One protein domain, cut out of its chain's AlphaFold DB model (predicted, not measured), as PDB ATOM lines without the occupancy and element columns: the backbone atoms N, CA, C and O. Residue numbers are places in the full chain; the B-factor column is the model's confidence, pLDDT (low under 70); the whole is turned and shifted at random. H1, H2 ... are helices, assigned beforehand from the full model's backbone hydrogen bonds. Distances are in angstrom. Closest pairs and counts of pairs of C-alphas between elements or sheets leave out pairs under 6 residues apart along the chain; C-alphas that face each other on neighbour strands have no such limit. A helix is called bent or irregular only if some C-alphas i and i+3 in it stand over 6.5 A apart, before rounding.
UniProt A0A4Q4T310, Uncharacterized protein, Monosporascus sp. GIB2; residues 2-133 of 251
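AT A GLANCE: This is residues 2 to 133 of the 251 residues of an uncharacterized protein of Monosporascus sp. GIB2 (UniProt A0A4Q4T310). Two long helices, H2 and H7, make a narrow V, with H1 packed on both at its closed end; at the open end H3 and H4 sit by the last residues of H2, and H5 and H6 lead across the gap to the start of H7. The whole is an elongated, loose frame, 51 by 30 by 26 A, with a radius of gyration of the C-alphas of 17.9 A. The printed part has 132 residues with seven named helices, H1 to H7 in order along the chain, and no named strand: the class is all helix.

HOW THE PARTS SIT: H1, residues 2 to 8, and H2, residues 23 to 49, form a helical hairpin at a shallow tilt of 9 degrees; the C-alphas of Gly 3 and Val 33 are closest, 6.9 A apart. H1 also touches residues 115 to 123 of H7, residues 100 to 123, the same way at a shallow tilt of 32 degrees, with the C-alphas of Gly 3 and Leu 119 closest at 3.7 A. H2 touches residues 114 to 123 of H7, opposite ways at a shallow tilt of 26 degrees; the closest C-alphas, of Ile 26 and Ala 122, are 5.9 A apart. H3, residues 52 to 61, is close to H2 but not clearly touching, with the C-alphas of Gln 49 and Ala 55 closest at 6.0 A. H4, residues 74 to 84, touches residues 43 to 49 of H2, opposite ways at a steep tilt of 44 degrees; the C-alphas of Leu 46 and Ile 77 are closest, 6.1 A apart. H5, residues 86 to 93, meets H4 only through their link, and is apart from H7. H6, residues 95 to 98, touches H7 only at the corner, the closest C-alphas being those of Ser 96 and Arg 103, 5.4 A apart. Every O i to N i+4 pair is within hydrogen-bond range in H1, H3 and H7; H2 has 21 of 23, H4 6 of 7 and H5 0 of 4, with 1 of 5 O i to N i+3 pairs in H5, while H6 is too short for an O i to N i+4 pair.

IN THESE COORDINATES: H1 begins at C-alpha 2, (134.222, 125.140, 133.586). H2 is 38.2 A long and ends at C-alpha 49, (145.172, 139.561, 151.781); it has a kink of 42 degrees near residue 30 and is irregular, with C-alphas 28 and 31 7.1 A apart. H5 is irregular too, with C-alphas 90 and 93 7.1 A apart. H3, H4 and H5 are 14.3, 15.0 and 15.3 A long. H7, 34.4 A long, ends at C-alpha 123, (130.258, 114.332, 136.494).

THE WHOLE: The two C-alphas farthest apart, of His 17 and Leu 60, are 52.0 A from each other. The printed part has no cut; the links H1 to H2 and H3 to H4 are long. Residues 97 to 102, of which 100 to 102 belong to H7, stand free. The mean pLDDT of the printed part is 70.2, and 60 residues are under 70, among them 2 to 21, 82 to 98 and 122 to 133.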
ATOM      1  N   PHE A   2     133.479 126.181 134.314       55.75
ATOM      2  CA  PHE A   2     134.222 125.140 133.586       55.75
ATOM      3  C   PHE A   2     133.787 123.698 133.897       55.75
ATOM      4  O   PHE A   2     133.539 122.930 132.975       55.75
ATOM      5  N   GLY A   3     133.588 123.351 135.174       55.47
ATOM      6  CA  GLY A   3     133.121 122.016 135.559       55.47
ATOM      7  C   GLY A   3     131.732 121.646 135.031       55.47
ATOM      8  O   GLY A   3     131.519 120.521 134.600       55.47
ATOM      9  N   ILE A   4     130.798 122.604 134.996       58.09
ATOM     10  CA  ILE A   4     129.418 122.388 134.522       58.09
ATOM     11  C   ILE A   4     129.397 122.225 133.001       58.09
ATOM     12  O   ILE A   4     128.787 121.290 132.494       58.09
ATOM     13  N   CYS A   5     130.089 123.100 132.274       60.88
ATOM     14  CA  CYS A   5     130.161 123.016 130.818       60.88
ATOM     15  C   CYS A   5     130.977 121.804 130.352       60.88
ATOM     16  O   CYS A   5     130.608 121.143 129.386       60.88
ATOM     17  N   GLY A   6     132.048 121.466 131.073       58.09
ATOM     18  CA  GLY A   6     132.800 120.243 130.834       58.09
ATOM     19  C   GLY A   6     131.952 118.993 131.092       58.09
ATOM     20  O   GLY A   6     131.939 118.087 130.265       58.09
ATOM     21  N   ALA A   7     131.145 118.968 132.155       57.12
ATOM     22  CA  ALA A   7     130.194 117.879 132.383       57.12
ATOM     23  C   ALA A   7     129.105 117.798 131.307       57.12
ATOM     24  O   ALA A   7     128.757 116.704 130.868       57.12
ATOM     25  N   ALA A   8     128.600 118.946 130.847       57.44
ATOM     26  CA  ALA A   8     127.610 119.023 129.775       57.44
ATOM     27  C   ALA A   8     128.168 118.562 128.418       57.44
ATOM     28  O   ALA A   8     127.410 118.079 127.582       57.44
ATOM     29  N   SER A   9     129.489 118.643 128.212       57.62
ATOM     30  CA  SER A   9     130.153 118.096 127.024       57.62
ATOM     31  C   SER A   9     130.245 116.558 127.005       57.62
ATOM     32  O   SER A   9     130.661 115.986 126.000       57.62
ATOM     33  N   GLY A  10     129.798 115.873 128.067       60.94
ATOM     34  CA  GLY A  10     129.597 114.422 128.092       60.94
ATOM     35  C   GLY A  10     130.891 113.597 128.062       60.94
ATOM     36  O   GLY A  10     131.905 113.973 128.648       60.94
ATOM     37  N   SER A  11     130.858 112.448 127.375       58.09
ATOM     38  CA  SER A  11     131.956 111.461 127.297       58.09
ATOM     39  C   SER A  11     133.235 111.965 126.616       58.09
ATOM     40  O   SER A  11     134.250 111.276 126.617       58.09
ATOM     41  N   TRP A  12     133.221 113.169 126.039       62.84
ATOM     42  CA  TRP A  12     134.372 113.719 125.328       62.84
ATOM     43  C   TRP A  12     135.527 114.091 126.253       62.84
ATOM     44  O   TRP A  12     136.669 114.038 125.808       62.84
ATOM     45  N   LEU A  13     135.264 114.443 127.517       64.88
ATOM     46  CA  LEU A  13     136.300 114.872 128.469       64.88
ATOM     47  C   LEU A  13     136.670 113.803 129.510       64.88
ATOM     48  O   LEU A  13     137.686 113.954 130.184       64.88
ATOM     49  N   ILE A  14     135.881 112.731 129.650       67.44
ATOM     50  CA  ILE A  14     136.006 111.742 130.735       67.44
ATOM     51  C   ILE A  14     136.027 110.318 130.178       67.44
ATOM     52  O   ILE A  14     135.200 109.966 129.342       67.44
ATOM     53  N   SER A  15     136.992 109.509 130.621       62.06
ATOM     54  CA  SER A  15     137.317 108.208 130.015       62.06
ATOM     55  C   SER A  15     136.620 107.001 130.655       62.06
ATOM     56  O   SER A  15     136.679 105.900 130.104       62.06
ATOM     57  N   VAL A  16     135.965 107.169 131.810       58.06
ATOM     58  CA  VAL A  16     135.405 106.047 132.582       58.06
ATOM     59  C   VAL A  16     133.987 105.695 132.109       58.06
ATOM     60  O   VAL A  16     133.111 106.550 132.025       58.06
ATOM     61  N   HIS A  17     133.783 104.401 131.831       52.16
ATOM     62  CA  HIS A  17     132.679 103.748 131.098       52.16
ATOM     63  C   HIS A  17     131.266 103.785 131.723       52.16
ATOM     64  O   HIS A  17     130.407 102.969 131.384       52.16
ATOM     65  N   SER A  18     130.975 104.725 132.612       53.72
ATOM     66  CA  SER A  18     129.611 104.930 133.101       53.72
ATOM     67  C   SER A  18     128.856 105.819 132.115       53.72
ATOM     68  O   SER A  18     129.432 106.754 131.563       53.72
ATOM     69  N   ARG A  19     127.566 105.534 131.886       64.12
ATOM     70  CA  ARG A  19     126.657 106.380 131.089       64.12
ATOM     71  C   ARG A  19     126.954 107.881 131.316       64.12
ATOM     72  O   ARG A  19     127.145 108.271 132.474       64.12
ATOM     73  N   PRO A  20     126.988 108.723 130.266       63.03
ATOM     74  CA  PRO A  20     127.200 110.153 130.453       63.03
ATOM     75  C   PRO A  20     126.145 110.707 131.427       63.03
ATOM     76  O   PRO A  20     124.986 110.278 131.365       63.03
ATOM     77  N   PRO A  21     126.525 111.610 132.350       67.38
ATOM     78  CA  PRO A  21     125.591 112.153 133.325       67.38
ATOM     79  C   PRO A  21     124.453 112.876 132.600       67.38
ATOM     80  O   PRO A  21     124.676 113.663 131.681       67.38
ATOM     81  N   SER A  22     123.220 112.608 133.016       74.56
ATOM     82  CA  SER A  22     122.043 113.288 132.481       74.56
ATOM     83  C   SER A  22     122.055 114.777 132.845       74.56
ATOM     84  O   SER A  22     122.592 115.176 133.881       74.56
ATOM     85  N   ALA A  23     121.393 115.611 132.038       75.19
ATOM     86  CA  ALA A  23     121.269 117.045 132.316       75.19
ATOM     87  C   ALA A  23     120.697 117.319 133.722       75.19
ATOM     88  O   ALA A  23     121.160 118.216 134.423       75.19
ATOM     89  N   LEU A  24     119.750 116.492 134.178       79.31
ATOM     90  CA  LEU A  24     119.178 116.586 135.520       79.31
ATOM     91  C   LEU A  24     120.204 116.273 136.625       79.31
ATOM     92  O   LEU A  24     120.192 116.925 137.667       79.31
ATOM     93  N   GLU A  25     121.099 115.300 136.421       74.00
ATOM     94  CA  GLU A  25     122.184 114.996 137.367       74.00
ATOM     95  C   GLU A  25     123.201 116.144 137.451       74.00
ATOM     96  O   GLU A  25     123.634 116.487 138.552       74.00
ATOM     97  N   ILE A  26     123.521 116.786 136.321       75.12
ATOM     98  CA  ILE A  26     124.394 117.973 136.276       75.12
ATOM     99  C   ILE A  26     123.746 119.139 137.035       75.12
ATOM    100  O   ILE A  26     124.388 119.748 137.892       75.12
ATOM    101  N   VAL A  27     122.460 119.414 136.785       79.25
ATOM    102  CA  VAL A  27     121.712 120.481 137.474       79.25
ATOM    103  C   VAL A  27     121.656 120.234 138.982       79.25
ATOM    104  O   VAL A  27     121.934 121.145 139.760       79.25
ATOM    105  N   LYS A  28     121.385 118.998 139.422       81.25
ATOM    106  CA  LYS A  28     121.369 118.641 140.854       81.25
ATOM    107  C   LYS A  28     122.717 118.860 141.545       81.25
ATOM    108  O   LYS A  28     122.753 119.097 142.749       81.25
ATOM    109  N   ARG A  29     123.826 118.798 140.805       79.81
ATOM    110  CA  ARG A  29     125.186 118.997 141.329       79.81
ATOM    111  C   ARG A  29     125.699 120.419 141.178       79.81
ATOM    112  O   ARG A  29     126.785 120.714 141.670       79.81
ATOM    113  N   LEU A  30     124.923 121.317 140.573       76.56
ATOM    114  CA  LEU A  30     125.311 122.711 140.373       76.56
ATOM    115  C   LEU A  30     125.713 123.384 141.693       76.56
ATOM    116  O   LEU A  30     126.755 124.029 141.749       76.56
ATOM    117  N   GLY A  31     124.953 123.150 142.768       74.94
ATOM    118  CA  GLY A  31     125.284 123.660 144.102       74.94
ATOM    119  C   GLY A  31     126.632 123.154 144.629       74.94
ATOM    120  O   GLY A  31     127.406 123.937 145.169       74.94
ATOM    121  N   LEU A  32     126.959 121.876 144.403       73.62
ATOM    122  CA  LEU A  32     128.245 121.292 144.806       73.62
ATOM    123  C   LEU A  32     129.410 121.845 143.982       73.62
ATOM    124  O   LEU A  32     130.462 122.142 144.537       73.62
ATOM    125  N   VAL A  33     129.222 122.034 142.674       71.56
ATOM    126  CA  VAL A  33     130.238 122.650 141.808       71.56
ATOM    127  C   VAL A  33     130.478 124.104 142.213       71.56
ATOM    128  O   VAL A  33     131.624 124.547 142.272       71.56
ATOM    129  N   VAL A  34     129.416 124.858 142.510       75.12
ATOM    130  CA  VAL A  34     129.531 126.231 143.018       75.12
ATOM    131  C   VAL A  34     130.283 126.241 144.345       75.12
ATOM    132  O   VAL A  34     131.258 126.975 144.458       75.12
ATOM    133  N   LEU A  35     129.898 125.390 145.298       73.00
ATOM    134  CA  LEU A  35     130.541 125.305 146.609       73.00
ATOM    135  C   LEU A  35     132.025 124.929 146.502       73.00
ATOM    136  O   LEU A  35     132.851 125.549 147.163       73.00
ATOM    137  N   PHE A  36     132.367 123.968 145.641       71.81
ATOM    138  CA  PHE A  36     133.750 123.552 145.399       71.81
ATOM    139  C   PHE A  36     134.598 124.682 144.807       71.81
ATOM    140  O   PHE A  36     135.704 124.934 145.275       71.81
ATOM    141  N   ASN A  37     134.106 125.386 143.784       69.62
ATOM    142  CA  ASN A  37     134.864 126.505 143.214       69.62
ATOM    143  C   ASN A  37     134.955 127.671 144.211       69.62
ATOM    144  O   ASN A  37     135.997 128.309 144.316       69.62
ATOM    145  N   TRP A  38     133.880 127.938 144.956       76.12
ATOM    146  CA  TRP A  38     133.835 129.002 145.952       76.12
ATOM    147  C   TRP A  38     134.823 128.759 147.094       76.12
ATOM    148  O   TRP A  38     135.576 129.668 147.427       76.12
ATOM    149  N   SER A  39     134.890 127.544 147.649       68.94
ATOM    150  CA  SER A  39     135.833 127.229 148.731       68.94
ATOM    151  C   SER A  39     137.287 127.409 148.291       68.94
ATOM    152  O   SER A  39     138.091 127.984 149.021       68.94
ATOM    153  N   ASN A  40     137.603 126.991 147.067       69.75
ATOM    154  CA  ASN A  40     138.912 127.176 146.455       69.75
ATOM    155  C   ASN A  40     139.255 128.663 146.241       69.75
ATOM    156  O   ASN A  40     140.343 129.096 146.612       69.75
ATOM    157  N   LEU A  41     138.326 129.464 145.711       71.69
ATOM    158  CA  LEU A  41     138.540 130.901 145.499       71.69
ATOM    159  C   LEU A  41     138.699 131.671 146.811       71.69
ATOM    160  O   LEU A  41     139.593 132.504 146.921       71.69
ATOM    161  N   VAL A  42     137.889 131.355 147.824       73.81
ATOM    162  CA  VAL A  42     137.988 131.973 149.155       73.81
ATOM    163  C   VAL A  42     139.382 131.777 149.739       73.81
ATOM    164  O   VAL A  42     139.952 132.712 150.295       73.81
ATOM    165  N   ILE A  43     139.962 130.589 149.577       74.00
ATOM    166  CA  ILE A  43     141.323 130.308 150.028       74.00
ATOM    167  C   ILE A  43     142.344 131.230 149.340       74.00
ATOM    168  O   ILE A  43     143.200 131.802 150.017       74.00
ATOM    169  N   PHE A  44     142.239 131.419 148.022       73.31
ATOM    170  CA  PHE A  44     143.125 132.317 147.274       73.31
ATOM    171  C   PHE A  44     142.938 133.785 147.663       73.31
ATOM    172  O   PHE A  44     143.917 134.509 147.839       73.31
ATOM    173  N   ASP A  45     141.699 134.232 147.848       76.88
ATOM    174  CA  ASP A  45     141.394 135.610 148.240       76.88
ATOM    175  C   ASP A  45     141.893 135.941 149.650       76.88
ATOM    176  O   ASP A  45     142.364 137.059 149.897       76.88
ATOM    177  N   LEU A  46     141.827 134.970 150.566       77.56
ATOM    178  CA  LEU A  46     142.418 135.072 151.898       77.56
ATOM    179  C   LEU A  46     143.948 135.086 151.805       77.56
ATOM    180  O   LEU A  46     144.579 135.975 152.376       77.56
ATOM    181  N   ALA A  47     144.551 134.185 151.025       77.62
ATOM    182  CA  ALA A  47     146.000 134.160 150.819       77.62
ATOM    183  C   ALA A  47     146.531 135.493 150.275       77.62
ATOM    184  O   ALA A  47     147.532 136.007 150.773       77.62
ATOM    185  N   ASN A  48     145.813 136.100 149.328       78.00
ATOM    186  CA  ASN A  48     146.178 137.379 148.729       78.00
ATOM    187  C   ASN A  48     146.135 138.557 149.716       78.00
ATOM    188  O   ASN A  48     146.863 139.524 149.517       78.00
ATOM    189  N   GLN A  49     145.345 138.482 150.792       79.00
ATOM    190  CA  GLN A  49     145.172 139.561 151.781       79.00
ATOM    191  C   GLN A  49     145.853 139.289 153.139       79.00
ATOM    192  O   GLN A  49     145.720 140.078 154.080       79.00
ATOM    193  N   ARG A  50     146.604 138.186 153.257       83.19
ATOM    194  CA  ARG A  50     147.188 137.713 154.527       83.19
ATOM    195  C   ARG A  50     148.327 138.577 155.077       83.19
ATOM    196  O   ARG A  50     148.613 138.496 156.268       83.19
ATOM    197  N   LEU A  51     148.998 139.359 154.229       83.31
ATOM    198  CA  LEU A  51     150.167 140.164 154.601       83.31
ATOM    199  C   LEU A  51     149.802 141.655 154.743       83.31
ATOM    200  O   LEU A  51     149.025 142.158 153.924       83.31
ATOM    201  N   PRO A  52     150.373 142.389 155.720       82.69
ATOM    202  CA  PRO A  52     150.176 143.838 155.846       82.69
ATOM    203  C   PRO A  52     150.559 144.617 154.581       82.69
ATOM    204  O   PRO A  52     149.918 145.607 154.230       82.69
ATOM    205  N   GLU A  53     151.583 144.164 153.860       82.31
ATOM    206  CA  GLU A  53     152.027 144.753 152.597       82.31
ATOM    207  C   GLU A  53     150.979 144.558 151.497       82.31
ATOM    208  O   GLU A  53     150.687 145.502 150.763       82.31
ATOM    209  N   SER A  54     150.342 143.381 151.438       81.06
ATOM    210  CA  SER A  54     149.205 143.140 150.541       81.06
ATOM    211  C   SER A  54     148.023 144.052 150.861       81.06
ATOM    212  O   SER A  54     147.359 144.529 149.949       81.06
ATOM    213  N   ALA A  55     147.767 144.343 152.140       83.69
ATOM    214  CA  ALA A  55     146.711 145.274 152.532       83.69
ATOM    215  C   ALA A  55     147.000 146.714 152.079       83.69
ATOM    216  O   ALA A  55     146.082 147.429 151.682       83.69
ATOM    217  N   ARG A  56     148.270 147.142 152.107       85.62
ATOM    218  CA  ARG A  56     148.694 148.458 151.595       85.62
ATOM    219  C   ARG A  56     148.600 148.534 150.072       85.62
ATOM    220  O   ARG A  56     148.131 149.545 149.558       85.62
ATOM    221  N   GLU A  57     149.004 147.478 149.368       83.62
ATOM    222  CA  GLU A  57     148.822 147.343 147.915       83.62
ATOM    223  C   GLU A  57     147.332 147.411 147.548       83.62
ATOM    224  O   GLU A  57     146.924 148.216 146.710       83.62
ATOM    225  N   ASP A  58     146.498 146.628 148.233       85.88
ATOM    226  CA  ASP A  58     145.054 146.631 148.028       85.88
ATOM    227  C   ASP A  58     144.425 147.970 148.438       85.88
ATOM    228  O   ASP A  58     143.443 148.370 147.838       85.88
ATOM    229  N   ALA A  59     144.962 148.733 149.388       87.69
ATOM    230  CA  ALA A  59     144.439 150.073 149.669       87.69
ATOM    231  C   ALA A  59     144.596 151.032 148.472       87.69
ATOM    232  O   ALA A  59     143.750 151.905 148.280       87.69
ATOM    233  N   LEU A  60     145.635 150.841 147.653       86.25
ATOM    234  CA  LEU A  60     145.875 151.612 146.430       86.25
ATOM    235  C   LEU A  60     145.042 151.073 145.261       86.25
ATOM    236  O   LEU A  60     144.272 151.804 144.635       86.25
ATOM    237  N   ASN A  61     145.167 149.775 144.987       81.94
ATOM    238  CA  ASN A  61     144.580 149.157 143.801       81.94
ATOM    239  C   ASN A  61     143.112 148.766 144.024       81.94
ATOM    240  O   ASN A  61     142.282 148.900 143.116       81.94
ATOM    241  N   LYS A  62     142.808 148.252 145.226       82.44
ATOM    242  CA  LYS A  62     141.636 147.435 145.583       82.44
ATOM    243  C   LYS A  62     140.916 147.855 146.880       82.44
ATOM    244  O   LYS A  62     140.487 147.004 147.659       82.44
ATOM    245  N   SER A  63     140.744 149.166 147.102       85.62
ATOM    246  CA  SER A  63     140.312 149.765 148.388       85.62
ATOM    247  C   SER A  63     138.951 149.296 148.928       85.62
ATOM    248  O   SER A  63     138.646 149.467 150.105       85.62
ATOM    249  N   TRP A  64     138.129 148.669 148.089       82.56
ATOM    250  CA  TRP A  64     136.847 148.061 148.453       82.56
ATOM    251  C   TRP A  64     136.983 146.666 149.088       82.56
ATOM    252  O   TRP A  64     135.985 146.103 149.545       82.56
ATOM    253  N   ARG A  65     138.177 146.062 149.102       81.75
ATOM    254  CA  ARG A  65     138.401 144.744 149.710       81.75
ATOM    255  C   ARG A  65     138.233 144.782 151.242       81.75
ATOM    256  O   ARG A  65     138.288 145.856 151.842       81.75
ATOM    257  N   PRO A  66     137.966 143.638 151.899       81.75
ATOM    258  CA  PRO A  66     137.706 143.595 153.339       81.75
ATOM    259  C   PRO A  66     138.822 144.168 154.223       81.75
ATOM    260  O   PRO A  66     138.504 144.890 155.168       81.75
ATOM    261  N   VAL A  67     140.099 143.897 153.914       84.75
ATOM    262  CA  VAL A  67     141.213 144.365 154.760       84.75
ATOM    263  C   VAL A  67     141.442 145.876 154.672       84.75
ATOM    264  O   VAL A  67     141.441 146.513 155.724       84.75
ATOM    265  N   PRO A  68     141.554 146.504 153.479       84.69
ATOM    266  CA  PRO A  68     141.675 147.963 153.388       84.69
ATOM    267  C   PRO A  68     140.498 148.726 154.007       84.69
ATOM    268  O   PRO A  68     140.672 149.841 154.489       84.69
ATOM    269  N   ARG A  69     139.300 148.122 154.029       85.94
ATOM    270  CA  ARG A  69     138.109 148.689 154.683       85.94
ATOM    271  C   ARG A  69     138.092 148.527 156.204       85.94
ATOM    272  O   ARG A  69     137.159 149.008 156.839       85.94
ATOM    273  N   GLY A  70     139.063 147.824 156.787       82.06
ATOM    274  CA  GLY A  70     139.109 147.552 158.223       82.06
ATOM    275  C   GLY A  70     138.027 146.586 158.713       82.06
ATOM    276  O   GLY A  70     137.786 146.513 159.913       82.06
ATOM    277  N   LEU A  71     137.372 145.841 157.811       81.25
ATOM    278  CA  LEU A  71     136.355 144.848 158.188       81.25
ATOM    279  C   LEU A  71     136.984 143.604 158.830       81.25
ATOM    280  O   LEU A  71     136.356 142.935 159.644       81.25
ATOM    281  N   ILE A  72     138.215 143.282 158.432       86.19
ATOM    282  CA  ILE A  72     139.019 142.182 158.961       86.19
ATOM    283  C   ILE A  72     140.499 142.547 158.834       86.19
ATOM    284  O   ILE A  72     140.896 143.213 157.883       86.19
ATOM    285  N   THR A  73     141.332 142.126 159.779       83.88
ATOM    286  CA  THR A  73     142.782 142.363 159.741       83.88
ATOM    287  C   THR A  73     143.515 141.238 159.008       83.88
ATOM    288  O   THR A  73     143.085 140.084 159.031       83.88
ATOM    289  N   SER A  74     144.669 141.543 158.405       83.06
ATOM    290  CA  SER A  74     145.551 140.532 157.792       83.06
ATOM    291  C   SER A  74     145.926 139.410 158.763       83.06
ATOM    292  O   SER A  74     146.017 138.245 158.385       83.06
ATOM    293  N   ASP A  75     146.076 139.737 160.045       77.94
ATOM    294  CA  ASP A  75     146.387 138.755 161.072       77.94
ATOM    295  C   ASP A  75     145.190 137.834 161.402       77.94
ATOM    296  O   ASP A  75     145.371 136.624 161.547       77.94
ATOM    297  N   GLN A  76     143.954 138.352 161.411       77.81
ATOM    298  CA  GLN A  76     142.750 137.512 161.481       77.81
ATOM    299  C   GLN A  76     142.628 136.587 160.261       77.81
ATOM    300  O   GLN A  76     142.296 135.413 160.425       77.81
ATOM    301  N   ILE A  77     142.953 137.076 159.057       79.75
ATOM    302  CA  ILE A  77     143.003 136.253 157.839       79.75
ATOM    303  C   ILE A  77     144.033 135.132 157.983       79.75
ATOM    304  O   ILE A  77     143.712 133.967 157.757       79.75
ATOM    305  N   ARG A  78     145.254 135.454 158.419       75.44
ATOM    306  CA  ARG A  78     146.328 134.476 158.623       75.44
ATOM    307  C   ARG A  78     145.919 133.382 159.611       75.44
ATOM    308  O   ARG A  78     146.145 132.207 159.344       75.44
ATOM    309  N   ARG A  79     145.265 133.748 160.718       72.94
ATOM    310  CA  ARG A  79     144.731 132.781 161.692       72.94
ATOM    311  C   ARG A  79     143.627 131.907 161.099       72.94
ATOM    312  O   ARG A  79     143.648 130.701 161.316       72.94
ATOM    313  N   ALA A  80     142.706 132.475 160.321       72.88
ATOM    314  CA  ALA A  80     141.675 131.703 159.626       72.88
ATOM    315  C   ALA A  80     142.281 130.697 158.628       72.88
ATOM    316  O   ALA A  80     141.815 129.564 158.525       72.88
ATOM    317  N   MET A  81     143.360 131.076 157.941       72.69
ATOM    318  CA  MET A  81     144.049 130.212 156.979       72.69
ATOM    319  C   MET A  81     144.739 128.998 157.615       72.69
ATOM    320  O   MET A  81     144.773 127.945 156.979       72.69
ATOM    321  N   ILE A  82     145.225 129.101 158.860       63.81
ATOM    322  CA  ILE A  82     145.818 127.968 159.604       63.81
ATOM    323  C   ILE A  82     144.811 126.817 159.749       63.81
ATOM    324  O   ILE A  82     145.193 125.651 159.686       63.81
ATOM    325  N   TYR A  83     143.522 127.137 159.888       59.84
ATOM    326  CA  TYR A  83     142.457 126.138 159.980       59.84
ATOM    327  C   TYR A  83     141.969 125.635 158.616       59.84
ATOM    328  O   TYR A  83     141.405 124.548 158.537       59.84
ATOM    329  N   LEU A  84     142.166 126.413 157.548       62.03
ATOM    330  CA  LEU A  84     141.627 126.107 156.224       62.03
ATOM    331  C   LEU A  84     142.603 125.331 155.331       62.03
ATOM    332  O   LEU A  84     142.143 124.589 154.465       62.03
ATOM    333  N   VAL A  85     143.925 125.509 155.474       60.75
ATOM    334  CA  VAL A  85     144.858 125.060 154.423       60.75
ATOM    335  C   VAL A  85     146.261 124.686 154.920       60.75
ATOM    336  O   VAL A  85     147.224 125.396 154.628       60.75
ATOM    337  N   PRO A  86     146.461 123.519 155.548       48.19
ATOM    338  CA  PRO A  86     147.810 123.033 155.859       48.19
ATOM    339  C   PRO A  86     148.783 123.024 154.650       48.19
ATOM    340  O   PRO A  86     149.992 123.033 154.840       48.19
ATOM    341  N   ALA A  87     148.278 123.076 153.407       46.03
ATOM    342  CA  ALA A  87     149.057 123.116 152.165       46.03
ATOM    343  C   ALA A  87     149.561 124.510 151.707       46.03
ATOM    344  O   ALA A  87     150.394 124.570 150.808       46.03
ATOM    345  N   LEU A  88     149.114 125.630 152.299       51.06
ATOM    346  CA  LEU A  88     149.595 126.980 151.927       51.06
ATOM    347  C   LEU A  88     150.855 127.422 152.680       51.06
ATOM    348  O   LEU A  88     151.440 128.445 152.339       51.06
ATOM    349  N   LEU A  89     151.309 126.634 153.656       48.28
ATOM    350  CA  LEU A  89     152.568 126.860 154.374       48.28
ATOM    351  C   LEU A  89     153.810 126.775 153.464       48.28
ATOM    352  O   LEU A  89     154.884 127.215 153.854       48.28
ATOM    353  N   TYR A  90     153.677 126.262 152.236       45.84
ATOM    354  CA  TYR A  90     154.760 126.267 151.244       45.84
ATOM    355  C   TYR A  90     155.003 127.657 150.614       45.84
ATOM    356  O   TYR A  90     156.034 127.904 149.996       45.84
ATOM    357  N   ASP A  91     154.066 128.588 150.796       54.44
ATOM    358  CA  ASP A  91     154.029 129.900 150.145       54.44
ATOM    359  C   ASP A  91     154.756 131.002 150.959       54.44
ATOM    360  O   ASP A  91     154.699 132.186 150.617       54.44
ATOM    361  N   ASP A  92     155.446 130.622 152.042       53.97
ATOM    362  CA  ASP A  92     156.273 131.502 152.891       53.97
ATOM    363  C   ASP A  92     157.576 131.969 152.202       53.97
ATOM    364  O   ASP A  92     158.294 132.822 152.723       53.97
ATOM    365  N   LEU A  93     157.859 131.483 150.989       53.47
ATOM    366  CA  LEU A  93     159.065 131.796 150.213       53.47
ATOM    367  C   LEU A  93     158.971 133.057 149.335       53.47
ATOM    368  O   LEU A  93     159.864 133.286 148.530       53.47
ATOM    369  N   ARG A  94     157.917 133.884 149.451       57.31
ATOM    370  CA  ARG A  94     157.730 135.108 148.630       57.31
ATOM    371  C   ARG A  94     157.747 134.891 147.103       57.31
ATOM    372  O   ARG A  94     157.832 135.866 146.366       57.31
ATOM    373  N   SER A  95     157.545 133.667 146.605       56.06
ATOM    374  CA  SER A  95     157.604 133.347 145.160       56.06
ATOM    375  C   SER A  95     156.640 134.181 144.285       56.06
ATOM    376  O   SER A  95     156.881 134.387 143.099       56.06
ATOM    377  N   SER A  96     155.581 134.760 144.867       57.56
ATOM    378  CA  SER A  96     154.700 135.705 144.163       57.56
ATOM    379  C   SER A  96     155.342 137.080 143.880       57.56
ATOM    380  O   SER A  96     154.939 137.781 142.950       57.56
ATOM    381  N   ASP A  97     156.349 137.505 144.638       61.59
ATOM    382  CA  ASP A  97     156.905 138.861 144.546       61.59
ATOM    383  C   ASP A  97     158.094 138.970 143.558       61.59
ATOM    384  O   ASP A  97     158.337 140.058 143.021       61.59
ATOM    385  N   ASP A  98     158.761 137.853 143.230       66.75
ATOM    386  CA  ASP A  98     160.059 137.838 142.531       66.75
ATOM    387  C   ASP A  98     159.986 137.844 140.990       66.75
ATOM    388  O   ASP A  98     160.768 138.545 140.338       66.75
ATOM    389  N   CYS A  99     159.064 137.093 140.371       76.69
ATOM    390  CA  CYS A  99     158.950 137.017 138.909       76.69
ATOM    391  C   CYS A  99     157.506 136.811 138.429       76.69
ATOM    392  O   CYS A  99     156.811 135.883 138.846       76.69
ATOM    393  N   PHE A 100     157.050 137.638 137.478       78.44
ATOM    394  CA  PHE A 100     155.701 137.512 136.911       78.44
ATOM    395  C   PHE A 100     155.463 136.173 136.186       78.44
ATOM    396  O   PHE A 100     154.335 135.690 136.158       78.44
ATOM    397  N   VAL A 101     156.511 135.546 135.637       79.94
ATOM    398  CA  VAL A 101     156.405 134.243 134.954       79.94
ATOM    399  C   VAL A 101     156.090 133.128 135.948       79.94
ATOM    400  O   VAL A 101     155.206 132.311 135.693       79.94
ATOM    401  N   GLU A 102     156.769 133.114 137.096       72.94
ATOM    402  CA  GLU A 102     156.531 132.135 138.162       72.94
ATOM    403  C   GLU A 102     155.115 132.275 138.721       72.94
ATOM    404  O   GLU A 102     154.382 131.289 138.813       72.94
ATOM    405  N   ARG A 103     154.670 133.515 138.968       74.25
ATOM    406  CA  ARG A 103     153.272 133.799 139.318       74.25
ATOM    407  C   ARG A 103     152.287 133.233 138.303       74.25
ATOM    408  O   ARG A 103     151.336 132.554 138.687       74.25
ATOM    409  N   ASN A 104     152.502 133.504 137.017       74.69
ATOM    410  CA  ASN A 104     151.623 133.004 135.964       74.69
ATOM    411  C   ASN A 104     151.607 131.469 135.932       74.69
ATOM    412  O   ASN A 104     150.547 130.890 135.710       74.69
ATOM    413  N   ALA A 105     152.739 130.803 136.187       72.81
ATOM    414  CA  ALA A 105     152.823 129.343 136.252       72.81
ATOM    415  C   ALA A 105     152.030 128.766 137.437       72.81
ATOM    416  O   ALA A 105     151.282 127.798 137.268       72.81
ATOM    417  N   ILE A 106     152.129 129.388 138.617       72.00
ATOM    418  CA  ILE A 106     151.356 129.001 139.807       72.00
ATOM    419  C   ILE A 106     149.857 129.172 139.541       72.00
ATOM    420  O   ILE A 106     149.081 128.240 139.765       72.00
ATOM    421  N   ILE A 107     149.442 130.322 138.997       70.81
ATOM    422  CA  ILE A 107     148.034 130.592 138.672       70.81
ATOM    423  C   ILE A 107     147.526 129.594 137.625       70.81
ATOM    424  O   ILE A 107     146.471 128.993 137.813       70.81
ATOM    425  N   ALA A 108     148.280 129.349 136.553       68.06
ATOM    426  CA  ALA A 108     147.904 128.386 135.520       68.06
ATOM    427  C   ALA A 108     147.743 126.956 136.066       68.06
ATOM    428  O   ALA A 108     146.819 126.242 135.665       68.06
ATOM    429  N   THR A 109     148.604 126.557 137.006       68.31
ATOM    430  CA  THR A 109     148.532 125.258 137.688       68.31
ATOM    431  C   THR A 109     147.303 125.177 138.590       68.31
ATOM    432  O   THR A 109     146.566 124.194 138.534       68.31
ATOM    433  N   ALA A 110     147.016 126.228 139.363       69.50
ATOM    434  CA  ALA A 110     145.810 126.303 140.184       69.50
ATOM    435  C   ALA A 110     144.539 126.191 139.328       69.50
ATOM    436  O   ALA A 110     143.664 125.378 139.619       69.50
ATOM    437  N   PHE A 111     144.474 126.919 138.208       69.38
ATOM    438  CA  PHE A 111     143.370 126.807 137.252       69.38
ATOM    439  C   PHE A 111     143.265 125.407 136.630       69.38
ATOM    440  O   PHE A 111     142.150 124.938 136.412       69.38
ATOM    441  N   ALA A 112     144.383 124.710 136.393       68.56
ATOM    442  CA  ALA A 112     144.372 123.321 135.924       68.56
ATOM    443  C   ALA A 112     143.673 122.398 136.934       68.56
ATOM    444  O   ALA A 112     142.770 121.640 136.575       68.56
ATOM    445  N   VAL A 113     144.059 122.512 138.210       72.50
ATOM    446  CA  VAL A 113     143.486 121.745 139.325       72.50
ATOM    447  C   VAL A 113     142.006 122.065 139.503       72.50
ATOM    448  O   VAL A 113     141.189 121.164 139.690       72.50
ATOM    449  N   TYR A 114     141.634 123.340 139.398       72.94
ATOM    450  CA  TYR A 114     140.244 123.772 139.501       72.94
ATOM    451  C   TYR A 114     139.402 123.224 138.370       72.94
ATOM    452  O   TYR A 114     138.319 122.705 138.616       72.94
ATOM    453  N   ASN A 115     139.901 123.291 137.142       70.19
ATOM    454  CA  ASN A 115     139.203 122.782 135.976       70.19
ATOM    455  C   ASN A 115     138.976 121.267 136.064       70.19
ATOM    456  O   ASN A 115     137.844 120.823 135.857       70.19
ATOM    457  N   ASP A 116     140.002 120.495 136.436       69.75
ATOM    458  CA  ASP A 116     139.904 119.045 136.656       69.75
ATOM    459  C   ASP A 116     138.930 118.703 137.799       69.75
ATOM    460  O   ASP A 116     137.985 117.933 137.616       69.75
ATOM    461  N   GLY A 117     139.095 119.331 138.966       66.94
ATOM    462  CA  GLY A 117     138.254 119.084 140.139       66.94
ATOM    463  C   GLY A 117     136.789 119.464 139.913       66.94
ATOM    464  O   GLY A 117     135.885 118.684 140.206       66.94
ATOM    465  N   SER A 118     136.534 120.633 139.322       71.44
ATOM    466  CA  SER A 118     135.187 121.126 139.007       71.44
ATOM    467  C   SER A 118     134.463 120.189 138.034       71.44
ATOM    468  O   SER A 118     133.275 119.910 138.212       71.44
ATOM    469  N   LEU A 119     135.176 119.669 137.025       69.12
ATOM    470  CA  LEU A 119     134.658 118.680 136.078       69.12
ATOM    471  C   LEU A 119     134.291 117.367 136.784       69.12
ATOM    472  O   LEU A 119     133.190 116.847 136.590       69.12
ATOM    473  N   LYS A 120     135.167 116.863 137.659       71.31
ATOM    474  CA  LYS A 120     134.929 115.638 138.439       71.31
ATOM    475  C   LYS A 120     133.751 115.763 139.396       71.31
ATOM    476  O   LYS A 120     132.941 114.847 139.481       71.31
ATOM    477  N   VAL A 121     133.593 116.908 140.061       71.25
ATOM    478  CA  VAL A 121     132.428 117.179 140.923       71.25
ATOM    479  C   VAL A 121     131.134 117.191 140.109       71.25
ATOM    480  O   VAL A 121     130.126 116.628 140.536       71.25
ATOM    481  N   ALA A 122     131.155 117.792 138.919       68.69
ATOM    482  CA  ALA A 122     129.981 117.875 138.061       68.69
ATOM    483  C   ALA A 122     129.563 116.496 137.502       68.69
ATOM    484  O   ALA A 122     128.379 116.146 137.529       68.69
ATOM    485  N   VAL A 123     130.522 115.668 137.075       65.88
ATOM    486  CA  VAL A 123     130.258 114.332 136.494       65.88
ATOM    487  C   VAL A 123     130.117 113.226 137.544       65.88
ATOM    488  O   VAL A 123     129.364 112.267 137.351       65.88
ATOM    489  N   GLY A 124     130.664 113.442 138.735       59.09
ATOM    490  CA  GLY A 124     130.426 112.660 139.943       59.09
ATOM    491  C   GLY A 124     131.371 111.475 140.145       59.09
ATOM    492  O   GLY A 124     132.103 111.074 139.236       59.09
ATOM    493  N   PRO A 125     131.321 110.874 141.347       64.25
ATOM    494  CA  PRO A 125     132.304 109.886 141.795       64.25
ATOM    495  C   PRO A 125     132.225 108.554 141.038       64.25
ATOM    496  O   PRO A 125     133.219 107.855 140.930       64.25
ATOM    497  N   ASN A 126     131.067 108.214 140.465       59.19
ATOM    498  CA  ASN A 126     130.869 106.951 139.736       59.19
ATOM    499  C   ASN A 126     131.355 107.008 138.279       59.19
ATOM    500  O   ASN A 126     131.310 106.005 137.568       59.19
ATOM    501  N   ALA A 127     131.742 108.191 137.807       55.66
ATOM    502  CA  ALA A 127     132.149 108.435 136.430       55.66
ATOM    503  C   ALA A 127     133.587 108.966 136.338       55.66
ATOM    504  O   ALA A 127     134.042 109.296 135.252       55.66
ATOM    505  N   THR A 128     134.318 109.056 137.454       62.47
ATOM    506  CA  THR A 128     135.707 109.542 137.498       62.47
ATOM    507  C   THR A 128     136.506 108.792 138.569       62.47
ATOM    508  O   THR A 128     135.923 108.169 139.451       62.47
ATOM    509  N   SER A 129     137.839 108.805 138.484       61.78
ATOM    510  CA  SER A 129     138.728 108.188 139.480       61.78
ATOM    511  C   SER A 129     139.389 109.235 140.378       61.78
ATOM    512  O   SER A 129     139.613 110.374 139.962       61.78
ATOM    513  N   ALA A 130     139.714 108.841 141.614       55.31
ATOM    514  CA  ALA A 130     140.428 109.689 142.563       55.31
ATOM    515  C   ALA A 130     141.884 109.915 142.108       55.31
ATOM    516  O   ALA A 130     142.611 108.957 141.855       55.31
ATOM    517  N   GLY A 131     142.289 111.183 142.008       59.25
ATOM    518  CA  GLY A 131     143.609 111.614 141.534       59.25
ATOM    519  C   GLY A 131     143.508 112.876 140.676       59.25
ATOM    520  O   GLY A 131     142.439 113.183 140.154       59.25
ATOM    521  N   LEU A 132     144.594 113.641 140.547       63.69
ATOM    522  CA  LEU A 132     144.644 114.813 139.665       63.69
ATOM    523  C   LEU A 132     144.854 114.346 138.216       63.69
ATOM    524  O   LEU A 132     145.702 113.492 137.970       63.69
ATOM    525  N   PHE A 133     144.060 114.853 137.270       67.25
ATOM    526  CA  PHE A 133     144.057 114.460 135.844       67.25
ATOM    527  C   PHE A 133     143.726 112.983 135.541       67.25
ATOM    528  O   PHE A 133     143.632 112.589 134.380       67.25
TER     529      PHE A 133